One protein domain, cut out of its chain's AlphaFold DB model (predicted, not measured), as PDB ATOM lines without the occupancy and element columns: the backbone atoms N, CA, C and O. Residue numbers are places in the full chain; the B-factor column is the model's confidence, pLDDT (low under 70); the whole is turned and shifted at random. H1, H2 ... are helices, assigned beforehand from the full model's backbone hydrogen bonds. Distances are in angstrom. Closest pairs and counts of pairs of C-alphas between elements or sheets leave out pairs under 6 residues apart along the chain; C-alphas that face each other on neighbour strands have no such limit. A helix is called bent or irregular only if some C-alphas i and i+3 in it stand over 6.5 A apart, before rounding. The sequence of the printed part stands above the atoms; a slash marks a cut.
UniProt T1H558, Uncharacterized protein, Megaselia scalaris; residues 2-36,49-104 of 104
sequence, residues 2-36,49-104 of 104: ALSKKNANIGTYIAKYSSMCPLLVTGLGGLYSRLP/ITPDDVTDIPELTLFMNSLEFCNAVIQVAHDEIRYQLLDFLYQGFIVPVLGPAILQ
ATOM      1  N   ALA A   2     -28.181  16.816   6.110       95.25
ATOM      2  CA  ALA A   2     -27.439  16.726   4.836       95.25
ATOM      3  C   ALA A   2     -25.918  17.011   4.925       95.25
ATOM      4  O   ALA A   2     -25.138  16.484   4.135       95.25
ATOM      5  N   LEU A   3     -25.475  17.816   5.900       96.88
ATOM      6  CA  LEU A   3     -24.050  18.032   6.176       96.88
ATOM      7  C   LEU A   3     -23.319  16.741   6.578       96.88
ATOM      8  O   LEU A   3     -22.182  16.549   6.165       96.88
ATOM      9  N   SER A   4     -23.968  15.852   7.334       97.69
ATOM     10  CA  SER A   4     -23.373  14.578   7.754       97.69
ATOM     11  C   SER A   4     -23.073  13.679   6.552       97.69
ATOM     12  O   SER A   4     -22.068  12.981   6.538       97.69
ATOM     13  N   LYS A   5     -23.888  13.769   5.492       96.88
ATOM     14  CA  LYS A   5     -23.644  13.098   4.209       96.88
ATOM     15  C   LYS A   5     -22.457  13.688   3.444       96.88
ATOM     16  O   LYS A   5     -21.749  12.958   2.765       96.88
ATOM     17  N   LYS A   6     -22.232  15.003   3.547       97.56
ATOM     18  CA  LYS A   6     -21.113  15.697   2.879       97.56
ATOM     19  C   LYS A   6     -19.789  15.597   3.644       97.56
ATOM     20  O   LYS A   6     -18.740  15.824   3.053       97.56
ATOM     21  N   ASN A   7     -19.827  15.293   4.941       97.81
ATOM     22  CA  ASN A   7     -18.651  15.202   5.798       97.81
ATOM     23  C   ASN A   7     -18.707  13.922   6.641       97.81
ATOM     24  O   ASN A   7     -19.401  13.870   7.660       97.81
ATOM     25  N   ALA A   8     -17.935  12.916   6.226       96.81
ATOM     26  CA  ALA A   8     -17.909  11.597   6.854       96.81
ATOM     27  C   ALA A   8     -17.553  11.646   8.350       96.81
ATOM     28  O   ALA A   8     -18.169  10.939   9.138       96.81
ATOM     29  N   ASN A   9     -16.648  12.537   8.775       97.94
ATOM     30  CA  ASN A   9     -16.288  12.668  10.192       97.94
ATOM     31  C   ASN A   9     -17.487  13.116  11.036       97.94
ATOM     32  O   ASN A   9     -17.705  12.588  12.122       97.94
ATOM     33  N   ILE A  10     -18.295  14.051  10.524       98.00
ATOM     34  CA  ILE A  10     -19.540  14.475  11.179       98.00
ATOM     35  C   ILE A  10     -20.557  13.328  11.171       98.00
ATOM     36  O   ILE A  10     -21.206  13.082  12.186       98.00
ATOM     37  N   GLY A  11     -20.688  12.619  10.047       98.00
ATOM     38  CA  GLY A  11     -21.552  11.444   9.914       98.00
ATOM     39  C   GLY A  11     -21.267  10.367  10.951       98.00
ATOM     40  O   GLY A  11     -22.154  10.009  11.726       98.00
ATOM     41  N   THR A  12     -20.021   9.910  11.011       97.88
ATOM     42  CA  THR A  12     -19.567   8.915  11.981       97.88
ATOM     43  C   THR A  12     -19.649   9.438  13.410       97.88
ATOM     44  O   THR A  12     -20.045   8.691  14.302       97.88
ATOM     45  N   TYR A  13     -19.336  10.716  13.654       98.12
ATOM     46  CA  TYR A  13     -19.448  11.277  14.998       98.12
ATOM     47  C   TYR A  13     -20.891  11.236  15.514       98.12
ATOM     48  O   TYR A  13     -21.137  10.756  16.618       98.12
ATOM     49  N   ILE A  14     -21.859  11.678  14.705       97.88
ATOM     50  CA  ILE A  14     -23.281  11.635  15.071       97.88
ATOM     51  C   ILE A  14     -23.740  10.187  15.287       97.88
ATOM     52  O   ILE A  14     -24.418   9.919  16.275       97.88
ATOM     53  N   ALA A  15     -23.366   9.262  14.399       97.44
ATOM     54  CA  ALA A  15     -23.793   7.864  14.486       97.44
ATOM     55  C   ALA A  15     -23.263   7.145  15.740       97.44
ATOM     56  O   ALA A  15     -23.968   6.326  16.328       97.44
ATOM     57  N   LYS A  16     -22.026   7.447  16.152       97.00
ATOM     58  CA  LYS A  16     -21.351   6.739  17.251       97.00
ATOM     59  C   LYS A  16     -21.490   7.411  18.608       97.00
ATOM     60  O   LYS A  16     -21.473   6.720  19.621       97.00
ATOM     61  N   TYR A  17     -21.590   8.736  18.639       97.69
ATOM     62  CA  TYR A  17     -21.514   9.507  19.883       97.69
ATOM     63  C   TYR A  17     -22.771  10.326  20.180       97.69
ATOM     64  O   TYR A  17     -22.811  11.014  21.196       97.69
ATOM     65  N   SER A  18     -23.806  10.259  19.336       97.00
ATOM     66  CA  SER A  18     -25.110  10.852  19.645       97.00
ATOM     67  C   SER A  18     -26.176   9.781  19.864       97.00
ATOM     68  O   SER A  18     -26.164   8.732  19.225       97.00
ATOM     69  N   SER A  19     -27.164  10.099  20.698       96.75
ATOM     70  CA  SER A  19     -28.361   9.271  20.897       96.75
ATOM     71  C   SER A  19     -29.508   9.668  19.964       96.75
ATOM     72  O   SER A  19     -30.673   9.485  20.308       96.75
ATOM     73  N   MET A  20     -29.208  10.251  18.797       96.19
ATOM     74  CA  MET A  20     -30.235  10.816  17.919       96.19
ATOM     75  C   MET A  20     -31.258   9.763  17.472       96.19
ATOM     76  O   MET A  20     -32.451   9.972  17.660       96.19
ATOM     77  N   CYS A  21     -30.817   8.635  16.904       97.75
ATOM     78  CA  CYS A  21     -31.730   7.622  16.361       97.75
ATOM     79  C   CYS A  21     -32.676   7.035  17.434       97.75
ATOM     80  O   CYS A  21     -33.887   7.086  17.217       97.75
ATOM     81  N   PRO A  22     -32.194   6.584  18.614       97.38
ATOM     82  CA  PRO A  22     -33.075   6.145  19.699       97.38
ATOM     83  C   PRO A  22     -34.081   7.209  20.154       97.38
ATOM     84  O   PRO A  22     -35.243   6.887  20.406       97.38
ATOM     85  N   LEU A  23     -33.657   8.476  20.250       97.88
ATOM     86  CA  LEU A  23     -34.526   9.574  20.683       97.88
ATOM     87  C   LEU A  23     -35.636   9.858  19.669       97.88
ATOM     88  O   LEU A  23     -36.779  10.056  20.073       97.88
ATOM     89  N   LEU A  24     -35.325   9.835  18.368       97.94
ATOM     90  CA  LEU A  24     -36.333  10.009  17.322       97.94
ATOM     91  C   LEU A  24     -37.372   8.888  17.352       97.94
ATOM     92  O   LEU A  24     -38.565   9.172  17.309       97.94
ATOM     93  N   VAL A  25     -36.937   7.635  17.490       98.00
ATOM     94  CA  VAL A  25     -37.852   6.482  17.527       98.00
ATOM     95  C   VAL A  25     -38.708   6.479  18.791       98.00
ATOM     96  O   VAL A  25     -39.915   6.268  18.713       98.00
ATOM     97  N   THR A  26     -38.116   6.786  19.947       97.56
ATOM     98  CA  THR A  26     -38.867   6.919  21.206       97.56
ATOM     99  C   THR A  26     -39.896   8.046  21.115       97.56
ATOM    100  O   THR A  26     -41.047   7.870  21.509       97.56
ATOM    101  N   GLY A  27     -39.499   9.194  20.557       97.44
ATOM    102  CA  GLY A  27     -40.393  10.327  20.331       97.44
ATOM    103  C   GLY A  27     -41.554   9.976  19.400       97.44
ATOM    104  O   GLY A  27     -42.701  10.279  19.719       97.44
ATOM    105  N   LEU A  28     -41.273   9.271  18.301       97.88
ATOM    106  CA  LEU A  28     -42.285   8.791  17.361       97.88
ATOM    107  C   LEU A  28     -43.279   7.835  18.037       97.88
ATOM    108  O   LEU A  28     -44.486   7.995  17.873       97.88
ATOM    109  N   GLY A  29     -42.789   6.892  18.849       97.31
ATOM    110  CA  GLY A  29     -43.631   5.992  19.642       97.31
ATOM    111  C   GLY A  29     -44.523   6.733  20.641       97.31
ATOM    112  O   GLY A  29     -45.715   6.443  20.747       97.31
ATOM    113  N   GLY A  30     -43.982   7.745  21.324       97.69
ATOM    114  CA  GLY A  30     -44.760   8.598  22.223       97.69
ATOM    115  C   GLY A  30     -45.855   9.379  21.491       97.69
ATOM    116  O   GLY A  30     -46.982   9.451  21.975       97.69
ATOM    117  N   LEU A  31     -45.569   9.913  20.302       98.00
ATOM    118  CA  LEU A  31     -46.575  10.590  19.477       98.00
ATOM    119  C   LEU A  31     -47.640   9.622  18.958       98.00
ATOM    120  O   LEU A  31     -48.819   9.956  19.005       98.00
ATOM    121  N   TYR A  32     -47.251   8.412  18.557       96.69
ATOM    122  CA  TYR A  32     -48.198   7.370  18.167       96.69
ATOM    123  C   TYR A  32     -49.160   7.013  19.307       96.69
ATOM    124  O   TYR A  32     -50.363   6.947  19.097       96.69
ATOM    125  N   SER A  33     -48.659   6.860  20.540       95.88
ATOM    126  CA  SER A  33     -49.509   6.552  21.703       95.88
ATOM    127  C   SER A  33     -50.523   7.645  22.059       95.88
ATOM    128  O   SER A  33     -51.454   7.395  22.820       95.88
ATOM    129  N   ARG A  34     -50.334   8.859  21.530       96.12
ATOM    130  CA  ARG A  34     -51.247   9.991  21.706       96.12
ATOM    131  C   ARG A  34     -52.306  10.075  20.614       96.12
ATOM    132  O   ARG A  34     -53.198  10.907  20.740       96.12
ATOM    133  N   LEU A  35     -52.197   9.277  19.551       95.31
ATOM    134  CA  LEU A  35     -53.206   9.267  18.503       95.31
ATOM    135  C   LEU A  35     -54.568   8.869  19.089       95.31
ATOM    136  O   LEU A  35     -54.630   8.016  19.983       95.31
ATOM    137  N   PRO A  36     -55.660   9.472  18.598       91.06
ATOM    138  CA  PRO A  36     -56.995   9.095  19.029       91.06
ATOM    139  C   PRO A  36     -57.267   7.629  18.669       91.06
ATOM    140  O   PRO A  36     -56.963   7.178  17.565       91.06
ATOM    141  N   ILE A  49     -57.704   8.480   5.838       90.00
ATOM    142  CA  ILE A  49     -57.097   9.737   6.273       90.00
ATOM    143  C   ILE A  49     -56.675  10.544   5.038       90.00
ATOM    144  O   ILE A  49     -56.009  10.033   4.130       90.00
ATOM    145  N   THR A  50     -57.062  11.810   5.017       91.19
ATOM    146  CA  THR A  50     -56.723  12.806   4.002       91.19
ATOM    147  C   THR A  50     -55.756  13.856   4.569       91.19
ATOM    148  O   THR A  50     -55.575  13.941   5.783       91.19
ATOM    149  N   PRO A  51     -55.106  14.674   3.719       92.00
ATOM    150  CA  PRO A  51     -54.287  15.791   4.197       92.00
ATOM    151  C   PRO A  51     -55.057  16.806   5.056       92.00
ATOM    152  O   PRO A  51     -54.467  17.399   5.960       92.00
ATOM    153  N   ASP A  52     -56.357  16.979   4.803       91.06
ATOM    154  CA  ASP A  52     -57.218  17.852   5.605       91.06
ATOM    155  C   ASP A  52     -57.378  17.274   7.020       91.06
ATOM    156  O   ASP A  52     -57.093  17.968   7.989       91.06
ATOM    157  N   ASP A  53     -57.643  15.965   7.152       91.00
ATOM    158  CA  ASP A  53     -57.697  15.286   8.461       91.00
ATOM    159  C   ASP A  53     -56.378  15.431   9.245       91.00
ATOM    160  O   ASP A  53     -56.380  15.647  10.456       91.00
ATOM    161  N   VAL A  54     -55.229  15.330   8.560       93.31
ATOM    162  CA  VAL A  54     -53.904  15.535   9.181       93.31
ATOM    163  C   VAL A  54     -53.743  16.967   9.680       93.31
ATOM    164  O   VAL A  54     -53.056  17.179  10.676       93.31
ATOM    165  N   THR A  55     -54.344  17.941   9.004       93.06
ATOM    166  CA  THR A  55     -54.280  19.357   9.386       93.06
ATOM    167  C   THR A  55     -55.243  19.675  10.532       93.06
ATOM    168  O   THR A  55     -54.898  20.457  11.417       93.06
ATOM    169  N   ASP A  56     -56.410  19.034  10.543       91.94
ATOM    170  CA  ASP A  56     -57.491  19.302  11.490       91.94
ATOM    171  C   ASP A  56     -57.333  18.562  12.827       91.94
ATOM    172  O   ASP A  56     -57.845  19.026  13.846       91.94
ATOM    173  N   ILE A  57     -56.612  17.434  12.855       93.50
ATOM    174  CA  ILE A  57     -56.386  16.621  14.060       93.50
ATOM    175  C   ILE A  57     -54.963  16.875  14.593       93.50
ATOM    176  O   ILE A  57     -54.005  16.307  14.057       93.50
ATOM    177  N   PRO A  58     -54.781  17.658  15.678       95.12
ATOM    178  CA  PRO A  58     -53.457  18.098  16.131       95.12
ATOM    179  C   PRO A  58     -52.490  16.955  16.466       95.12
ATOM    180  O   PRO A  58     -51.298  17.021  16.159       95.12
ATOM    181  N   GLU A  59     -52.980  15.889  17.100       96.06
ATOM    182  CA  GLU A  59     -52.188  14.707  17.445       96.06
ATOM    183  C   GLU A  59     -51.676  13.993  16.193       96.06
ATOM    184  O   GLU A  59     -50.513  13.577  16.144       96.06
ATOM    185  N   LEU A  60     -52.521  13.904  15.162       95.69
ATOM    186  CA  LEU A  60     -52.165  13.324  13.876       95.69
ATOM    187  C   LEU A  60     -51.156  14.211  13.144       95.69
ATOM    188  O   LEU A  60     -50.165  13.686  12.639       95.69
ATOM    189  N   THR A  61     -51.330  15.538  13.162       97.06
ATOM    190  CA  THR A  61     -50.346  16.482  12.609       97.06
ATOM    191  C   THR A  61     -48.970  16.266  13.234       97.06
ATOM    192  O   THR A  61     -47.963  16.162  12.534       97.06
ATOM    193  N   LEU A  62     -48.905  16.180  14.568       97.88
ATOM    194  CA  LEU A  62     -47.647  16.004  15.291       97.88
ATOM    195  C   LEU A  62     -46.980  14.669  14.953       97.88
ATOM    196  O   LEU A  62     -45.770  14.634  14.709       97.88
ATOM    197  N   PHE A  63     -47.756  13.585  14.922       97.62
ATOM    198  CA  PHE A  63     -47.254  12.272  14.539       97.62
ATOM    199  C   PHE A  63     -46.722  12.267  13.099       97.62
ATOM    200  O   PHE A  63     -45.582  11.854  12.877       97.62
ATOM    201  N   MET A  64     -47.492  12.797  12.145       97.25
ATOM    202  CA  MET A  64     -47.104  12.867  10.733       97.25
ATOM    203  C   MET A  64     -45.840  13.705  10.531       97.25
ATOM    204  O   MET A  64     -44.904  13.241   9.884       97.25
ATOM    205  N   ASN A  65     -45.739  14.866  11.179       97.38
ATOM    206  CA  ASN A  65     -44.536  15.699  11.132       97.38
ATOM    207  C   ASN A  65     -43.294  14.963  11.658       97.38
ATOM    208  O   ASN A  65     -42.202  15.079  11.098       97.38
ATOM    209  N   SER A  66     -43.435  14.192  12.742       98.06
ATOM    210  CA  SER A  66     -42.329  13.405  13.297       98.06
ATOM    211  C   SER A  66     -41.924  12.245  12.385       98.06
ATOM    212  O   SER A  66     -40.729  11.991  12.192       98.06
ATOM    213  N   LEU A  67     -42.903  11.575  11.774       97.25
ATOM    214  CA  LEU A  67     -42.674  10.502  10.812       97.25
ATOM    215  C   LEU A  67     -41.968  11.025   9.552       97.25
ATOM    216  O   LEU A  67     -40.971  10.451   9.108       97.25
ATOM    217  N   GLU A  68     -42.427  12.155   9.015       97.44
ATOM    218  CA  GLU A  68     -41.801  12.837   7.883       97.44
ATOM    219  C   GLU A  68     -40.388  13.308   8.209       97.44
ATOM    220  O   GLU A  68     -39.483  13.157   7.387       97.44
ATOM    221  N   PHE A  69     -40.154  13.806   9.426       97.94
ATOM    222  CA  PHE A  69     -38.812  14.153   9.873       97.94
ATOM    223  C   PHE A  69     -37.877  12.934   9.871       97.94
ATOM    224  O   PHE A  69     -36.761  13.019   9.353       97.94
ATOM    225  N   CYS A  70     -38.326  11.785  10.388       98.19
ATOM    226  CA  CYS A  70     -37.549  10.541  10.343       98.19
ATOM    227  C   CYS A  70     -37.233  10.129   8.896       98.19
ATOM    228  O   CYS A  70     -36.083   9.821   8.575       98.19
ATOM    229  N   ASN A  71     -38.223  10.194   8.003       97.94
ATOM    230  CA  ASN A  71     -38.049   9.917   6.577       97.94
ATOM    231  C   ASN A  71     -37.039  10.878   5.920       97.94
ATOM    232  O   ASN A  71     -36.130  10.449   5.206       97.94
ATOM    233  N   ALA A  72     -37.131  12.177   6.209       98.31
ATOM    234  CA  ALA A  72     -36.197  13.176   5.702       98.31
ATOM    235  C   ALA A  72     -34.763  12.902   6.179       98.31
ATOM    236  O   ALA A  72     -33.826  12.969   5.380       98.31
ATOM    237  N   VAL A  73     -34.577  12.534   7.454       97.94
ATOM    238  CA  VAL A  73     -33.275  12.107   7.991       97.94
ATOM    239  C   VAL A  73     -32.742  10.907   7.208       97.94
ATOM    240  O   VAL A  73     -31.609  10.971   6.736       97.94
ATOM    241  N   ILE A  74     -33.550   9.864   6.995       97.62
ATOM    242  CA  ILE A  74     -33.159   8.673   6.222       97.62
ATOM    243  C   ILE A  74     -32.674   9.067   4.821       97.62
ATOM    244  O   ILE A  74     -31.609   8.621   4.394       97.62
ATOM    245  N   GLN A  75     -33.393   9.939   4.115       97.62
ATOM    246  CA  GLN A  75     -33.057  10.311   2.735       97.62
ATOM    247  C   GLN A  75     -31.760  11.126   2.616       97.62
ATOM    248  O   GLN A  75     -31.013  10.985   1.640       97.62
ATOM    249  N   VAL A  76     -31.469  11.984   3.598       97.75
ATOM    250  CA  VAL A  76     -30.403  12.994   3.468       97.75
ATOM    251  C   VAL A  76     -29.193  12.771   4.376       97.75
ATOM    252  O   VAL A  76     -28.183  13.446   4.181       97.75
ATOM    253  N   ALA A  77     -29.255  11.864   5.356       98.12
ATOM    254  CA  ALA A  77     -28.154  11.590   6.282       98.12
ATOM    255  C   ALA A  77     -27.018  10.758   5.675       98.12
ATOM    256  O   ALA A  77     -27.178  10.091   4.648       98.12
ATOM    257  N   HIS A  78     -25.880  10.780   6.377       98.38
ATOM    258  CA  HIS A  78     -24.811   9.789   6.270       98.38
ATOM    259  C   HIS A  78     -25.355   8.360   6.414       98.38
ATOM    260  O   HIS A  78     -26.249   8.117   7.227       98.38
ATOM    261  N   ASP A  79     -24.785   7.417   5.668       98.12
ATOM    262  CA  ASP A  79     -25.324   6.057   5.565       98.12
ATOM    263  C   ASP A  79     -25.351   5.325   6.916       98.12
ATOM    264  O   ASP A  79     -26.339   4.673   7.229       98.12
ATOM    265  N   GLU A  80     -24.342   5.508   7.774       98.38
ATOM    266  CA  GLU A  80     -24.316   4.906   9.123       98.38
ATOM    267  C   GLU A  80     -25.503   5.367   9.993       98.38
ATOM    268  O   GLU A  80     -26.149   4.554  10.646       98.38
ATOM    269  N   ILE A  81     -25.861   6.658   9.928       98.50
ATOM    270  CA  ILE A  81     -27.033   7.211  10.629       98.50
ATOM    271  C   ILE A  81     -28.320   6.641  10.025       98.50
ATOM    272  O   ILE A  81     -29.246   6.306  10.757       98.50
ATOM    273  N   ARG A  82     -28.384   6.517   8.690       98.44
ATOM    274  CA  ARG A  82     -29.540   5.950   7.982       98.44
ATOM    275  C   ARG A  82     -29.804   4.515   8.430       98.44
ATOM    276  O   ARG A  82     -30.931   4.204   8.802       98.44
ATOM    277  N   TYR A  83     -28.781   3.663   8.395       98.31
ATOM    278  CA  TYR A  83     -28.906   2.263   8.797       98.31
ATOM    279  C   TYR A  83     -29.283   2.139  10.269       98.31
ATOM    280  O   TYR A  83     -30.193   1.384  10.594       98.31
ATOM    281  N   GLN A  84     -28.657   2.931  11.139       98.25
ATOM    282  CA  GLN A  84     -28.983   2.937  12.559       98.25
ATOM    283  C   GLN A  84     -30.437   3.375  12.814       98.25
ATOM    284  O   GLN A  84     -31.138   2.731  13.587       98.25
ATOM    285  N   LEU A  85     -30.926   4.433  12.153       98.56
ATOM    286  CA  LEU A  85     -32.314   4.884  12.307       98.56
ATOM    287  C   LEU A  85     -33.319   3.852  11.785       98.56
ATOM    288  O   LEU A  85     -34.335   3.629  12.435       98.56
ATOM    289  N   LEU A  86     -33.042   3.209  10.649       98.50
ATOM    290  CA  LEU A  86     -33.888   2.135  10.119       98.50
ATOM    291  C   LEU A  86     -33.953   0.935  11.070       98.50
ATOM    292  O   LEU A  86     -35.039   0.412  11.304       98.50
ATOM    293  N   ASP A  87     -32.819   0.533  11.645       98.50
ATOM    294  CA  ASP A  87     -32.758  -0.577  12.598       98.50
ATOM    295  C   ASP A  87     -33.535  -0.259  13.885       98.50
ATOM    296  O   ASP A  87     -34.392  -1.038  14.303       98.50
ATOM    297  N   PHE A  88     -33.347   0.939  14.455       98.50
ATOM    298  CA  PHE A  88     -34.140   1.373  15.609       98.50
ATOM    299  C   PHE A  88     -35.630   1.495  15.282       98.50
ATOM    300  O   PHE A  88     -36.451   1.098  16.103       98.50
ATOM    301  N   LEU A  89     -36.010   2.012  14.108       98.31
ATOM    302  CA  LEU A  89     -37.417   2.063  13.695       98.31
ATOM    303  C   LEU A  89     -38.008   0.658  13.608       98.31
ATOM    304  O   LEU A  89     -39.107   0.431  14.107       98.31
ATOM    305  N   TYR A  90     -37.278  -0.289  13.018       98.00
ATOM    306  CA  TYR A  90     -37.724  -1.671  12.898       98.00
ATOM    307  C   TYR A  90     -37.923  -2.325  14.272       98.00
ATOM    308  O   TYR A  90     -39.017  -2.804  14.574       98.00
ATOM    309  N   GLN A  91     -36.893  -2.287  15.120       97.50
ATOM    310  CA  GLN A  91     -36.884  -2.967  16.418       97.50
ATOM    311  C   GLN A  91     -37.720  -2.256  17.489       97.50
ATOM    312  O   GLN A  91     -38.234  -2.910  18.390       97.50
ATOM    313  N   GLY A  92     -37.834  -0.928  17.416       96.62
ATOM    314  CA  GLY A  92     -38.417  -0.089  18.465       96.62
ATOM    315  C   GLY A  92     -39.800   0.478  18.153       96.62
ATOM    316  O   GLY A  92     -40.491   0.897  19.077       96.62
ATOM    317  N   PHE A  93     -40.229   0.488  16.887       97.00
ATOM    318  CA  PHE A  93     -41.528   1.043  16.498       97.00
ATOM    319  C   PHE A  93     -42.335   0.102  15.599       97.00
ATOM    320  O   PHE A  93     -43.431  -0.305  15.963       97.00
ATOM    321  N   ILE A  94     -41.799  -0.310  14.450       95.75
ATOM    322  CA  ILE A  94     -42.558  -1.091  13.463       95.75
ATOM    323  C   ILE A  94     -42.987  -2.437  14.046       95.75
ATOM    324  O   ILE A  94     -44.179  -2.728  14.090       95.75
ATOM    325  N   VAL A  95     -42.040  -3.251  14.518       96.31
ATOM    326  CA  VAL A  95     -42.362  -4.576  15.062       96.31
ATOM    327  C   VAL A  95     -43.153  -4.489  16.373       96.31
ATOM    328  O   VAL A  95     -44.200  -5.128  16.447       96.31
ATOM    329  N   PRO A  96     -42.722  -3.732  17.402       96.12
ATOM    330  CA  PRO A  96     -43.391  -3.772  18.703       96.12
ATOM    331  C   PRO A  96     -44.637  -2.884  18.822       96.12
ATOM    332  O   PRO A  96     -45.464  -3.157  19.685       96.12
ATOM    333  N   VAL A  97     -44.780  -1.826  18.012       94.75
ATOM    334  CA  VAL A  97     -45.900  -0.870  18.124       94.75
ATOM    335  C   VAL A  97     -46.900  -1.058  16.986       94.75
ATOM    336  O   VAL A  97     -48.071  -1.322  17.247       94.75
ATOM    337  N   LEU A  98     -46.453  -0.970  15.729       93.31
ATOM    338  CA  LEU A  98     -47.361  -1.109  14.581       93.31
ATOM    339  C   LEU A  98     -47.796  -2.559  14.350       93.31
ATOM    340  O   LEU A  98     -48.954  -2.795  14.023       93.31
ATOM    341  N   GLY A  99     -46.895  -3.527  14.538       94.44
ATOM    342  CA  GLY A  99     -47.181  -4.951  14.347       94.44
ATOM    343  C   GLY A  99     -48.438  -5.412  15.097       94.44
ATOM    344  O   GLY A  99     -49.370  -5.889  14.451       94.44
ATOM    345  N   PRO A 100     -48.521  -5.226  16.428       92.69
ATOM    346  CA  PRO A 100     -49.722  -5.550  17.191       92.69
ATOM    347  C   PRO A 100     -50.955  -4.749  16.766       92.69
ATOM    348  O   PRO A 100     -52.038  -5.313  16.738       92.69
ATOM    349  N   ALA A 101     -50.801  -3.467  16.416       89.19
ATOM    350  CA  ALA A 101     -51.926  -2.605  16.049       89.19
ATOM    351  C   ALA A 101     -52.604  -3.008  14.726       89.19
ATOM    352  O   ALA A 101     -53.792  -2.777  14.561       89.19
ATOM    353  N   ILE A 102     -51.862  -3.614  13.792       85.31
ATOM    354  CA  ILE A 102     -52.397  -4.076  12.496       85.31
ATOM    355  C   ILE A 102     -53.079  -5.450  12.615       85.31
ATOM    356  O   ILE A 102     -53.913  -5.801  11.786       85.31
ATOM    357  N   LEU A 103     -52.697  -6.250  13.614       87.38
ATOM    358  CA  LEU A 103     -53.245  -7.592  13.841       87.38
ATOM    359  C   LEU A 103     -54.503  -7.600  14.727       87.38
ATOM    360  O   LEU A 103     -55.053  -8.678  14.962       87.38
ATOM    361  N   GLN A 104     -54.911  -6.440  15.246       67.75
ATOM    362  CA  GLN A 104     -56.133  -6.239  16.034       67.75
ATOM    363  C   GLN A 104     -57.330  -5.957  15.129       67.75
ATOM    364  O   GLN A 104     -58.424  -6.455  15.476       67.75
TER     365      GLN A 104
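Overview. This is residues 2 to 36 and 49 to 104 of the 104 residues of an uncharacterized protein of Megaselia scalaris (UniProt T1H558). What does the model look like? H3, H5 and H6a, the first arm of the bent last helix, make an up-and-down bundle of three, each running against the one before it; H5 and H6a form a hairpin that opens as a V, and H3 packs on both. Short H1 and H2 sit at the end where that hairpin turns, H4 sits at the other end by the start of H5, and residues 99 to 104 stick out. What is it made of? The printed part has 91 residues with six named helices, H1 to H6 in chain order, and no named strand: all helix. It is only just compact, close to loose, with a radius of gyration of the C-alphas of 14.6 A, and elongated, spanning 42 by 27 by 16 A.

Arrangement. What do the first helices touch? H1, residues 2 to 6, and H2, residues 8 to 17, touch only at the corner by their link, the closest C-alphas being those of Ser 4 and Gly 11, 4.2 A apart. The last helix H6, residues 79 to 102, was assigned as one helix by its hydrogen bonds but is bent, with C-alphas 92 and 95 6.9 A apart; its arms H6a, residues 79 to 92, and H6b, residues 95 to 102, stand at a steep tilt of 56 degrees. H2 touches residues 79 to 84 of H6a alone, closest at the C-alphas of Ala 15 and Ile 81, 5.1 A. How do the bundle's members stand? H3, residues 20 to 33, and H5, residues 58 to 76, touch, opposite ways at a shallow tilt of 26 degrees, closest at the C-alphas of Leu 31 and Phe 63, 5.3 A. Residues 21 to 26 of H3 alone touch H6a, the same way at a shallow tilt of 34 degrees, only just short of steep, closest at the C-alphas of Cys 21 and Leu 85, 4.9 A. H5 and H6a form a hairpin at a steep tilt of 38 degrees, only just past shallow; residues 70 to 75 of H5 touch residues 81 to 86 of H6a, closest at the C-alphas of Ile 74 and Arg 82, 4.9 A. What of H4, H6b and the backbones? H4, residues 51 to 56, touches H5 only at the corner, closest at the C-alphas of Val 54 and Thr 61, 5.0 A. H6b is close to H3 but not clearly touching, with the C-alphas of Gly 29 and Val 97 7.4 A apart. Every O i to N i+4 pair is within hydrogen-bond range in H1 to H5 and H6a; H6b has 1 of 4, and 2 of 5 O i to N i+3 pairs.

Along the chain. Where do the helices begin and end? H1 begins at C-alpha 2, (-27.439, 16.726, 4.836), and H6b ends at C-alpha 102, (-52.397, -4.076, 12.496). Which are long? H5 measures 26.8 A from first to last C-alpha, H3 20.1 A and H6a 19.4 A.

Size, cuts and confidence. How large is it? The two C-alphas farthest apart, those of Asn 9 and Gln 104, are 44.5 A apart. Where is the cut? Residues 37 to 48 are not printed, between H3 and H4, and C-alphas 36 and 49 are 12.8 A apart; the links printed whole are tight. Where is confidence low? The mean pLDDT of the printed part is 96.0, and residue 104 alone is under 70.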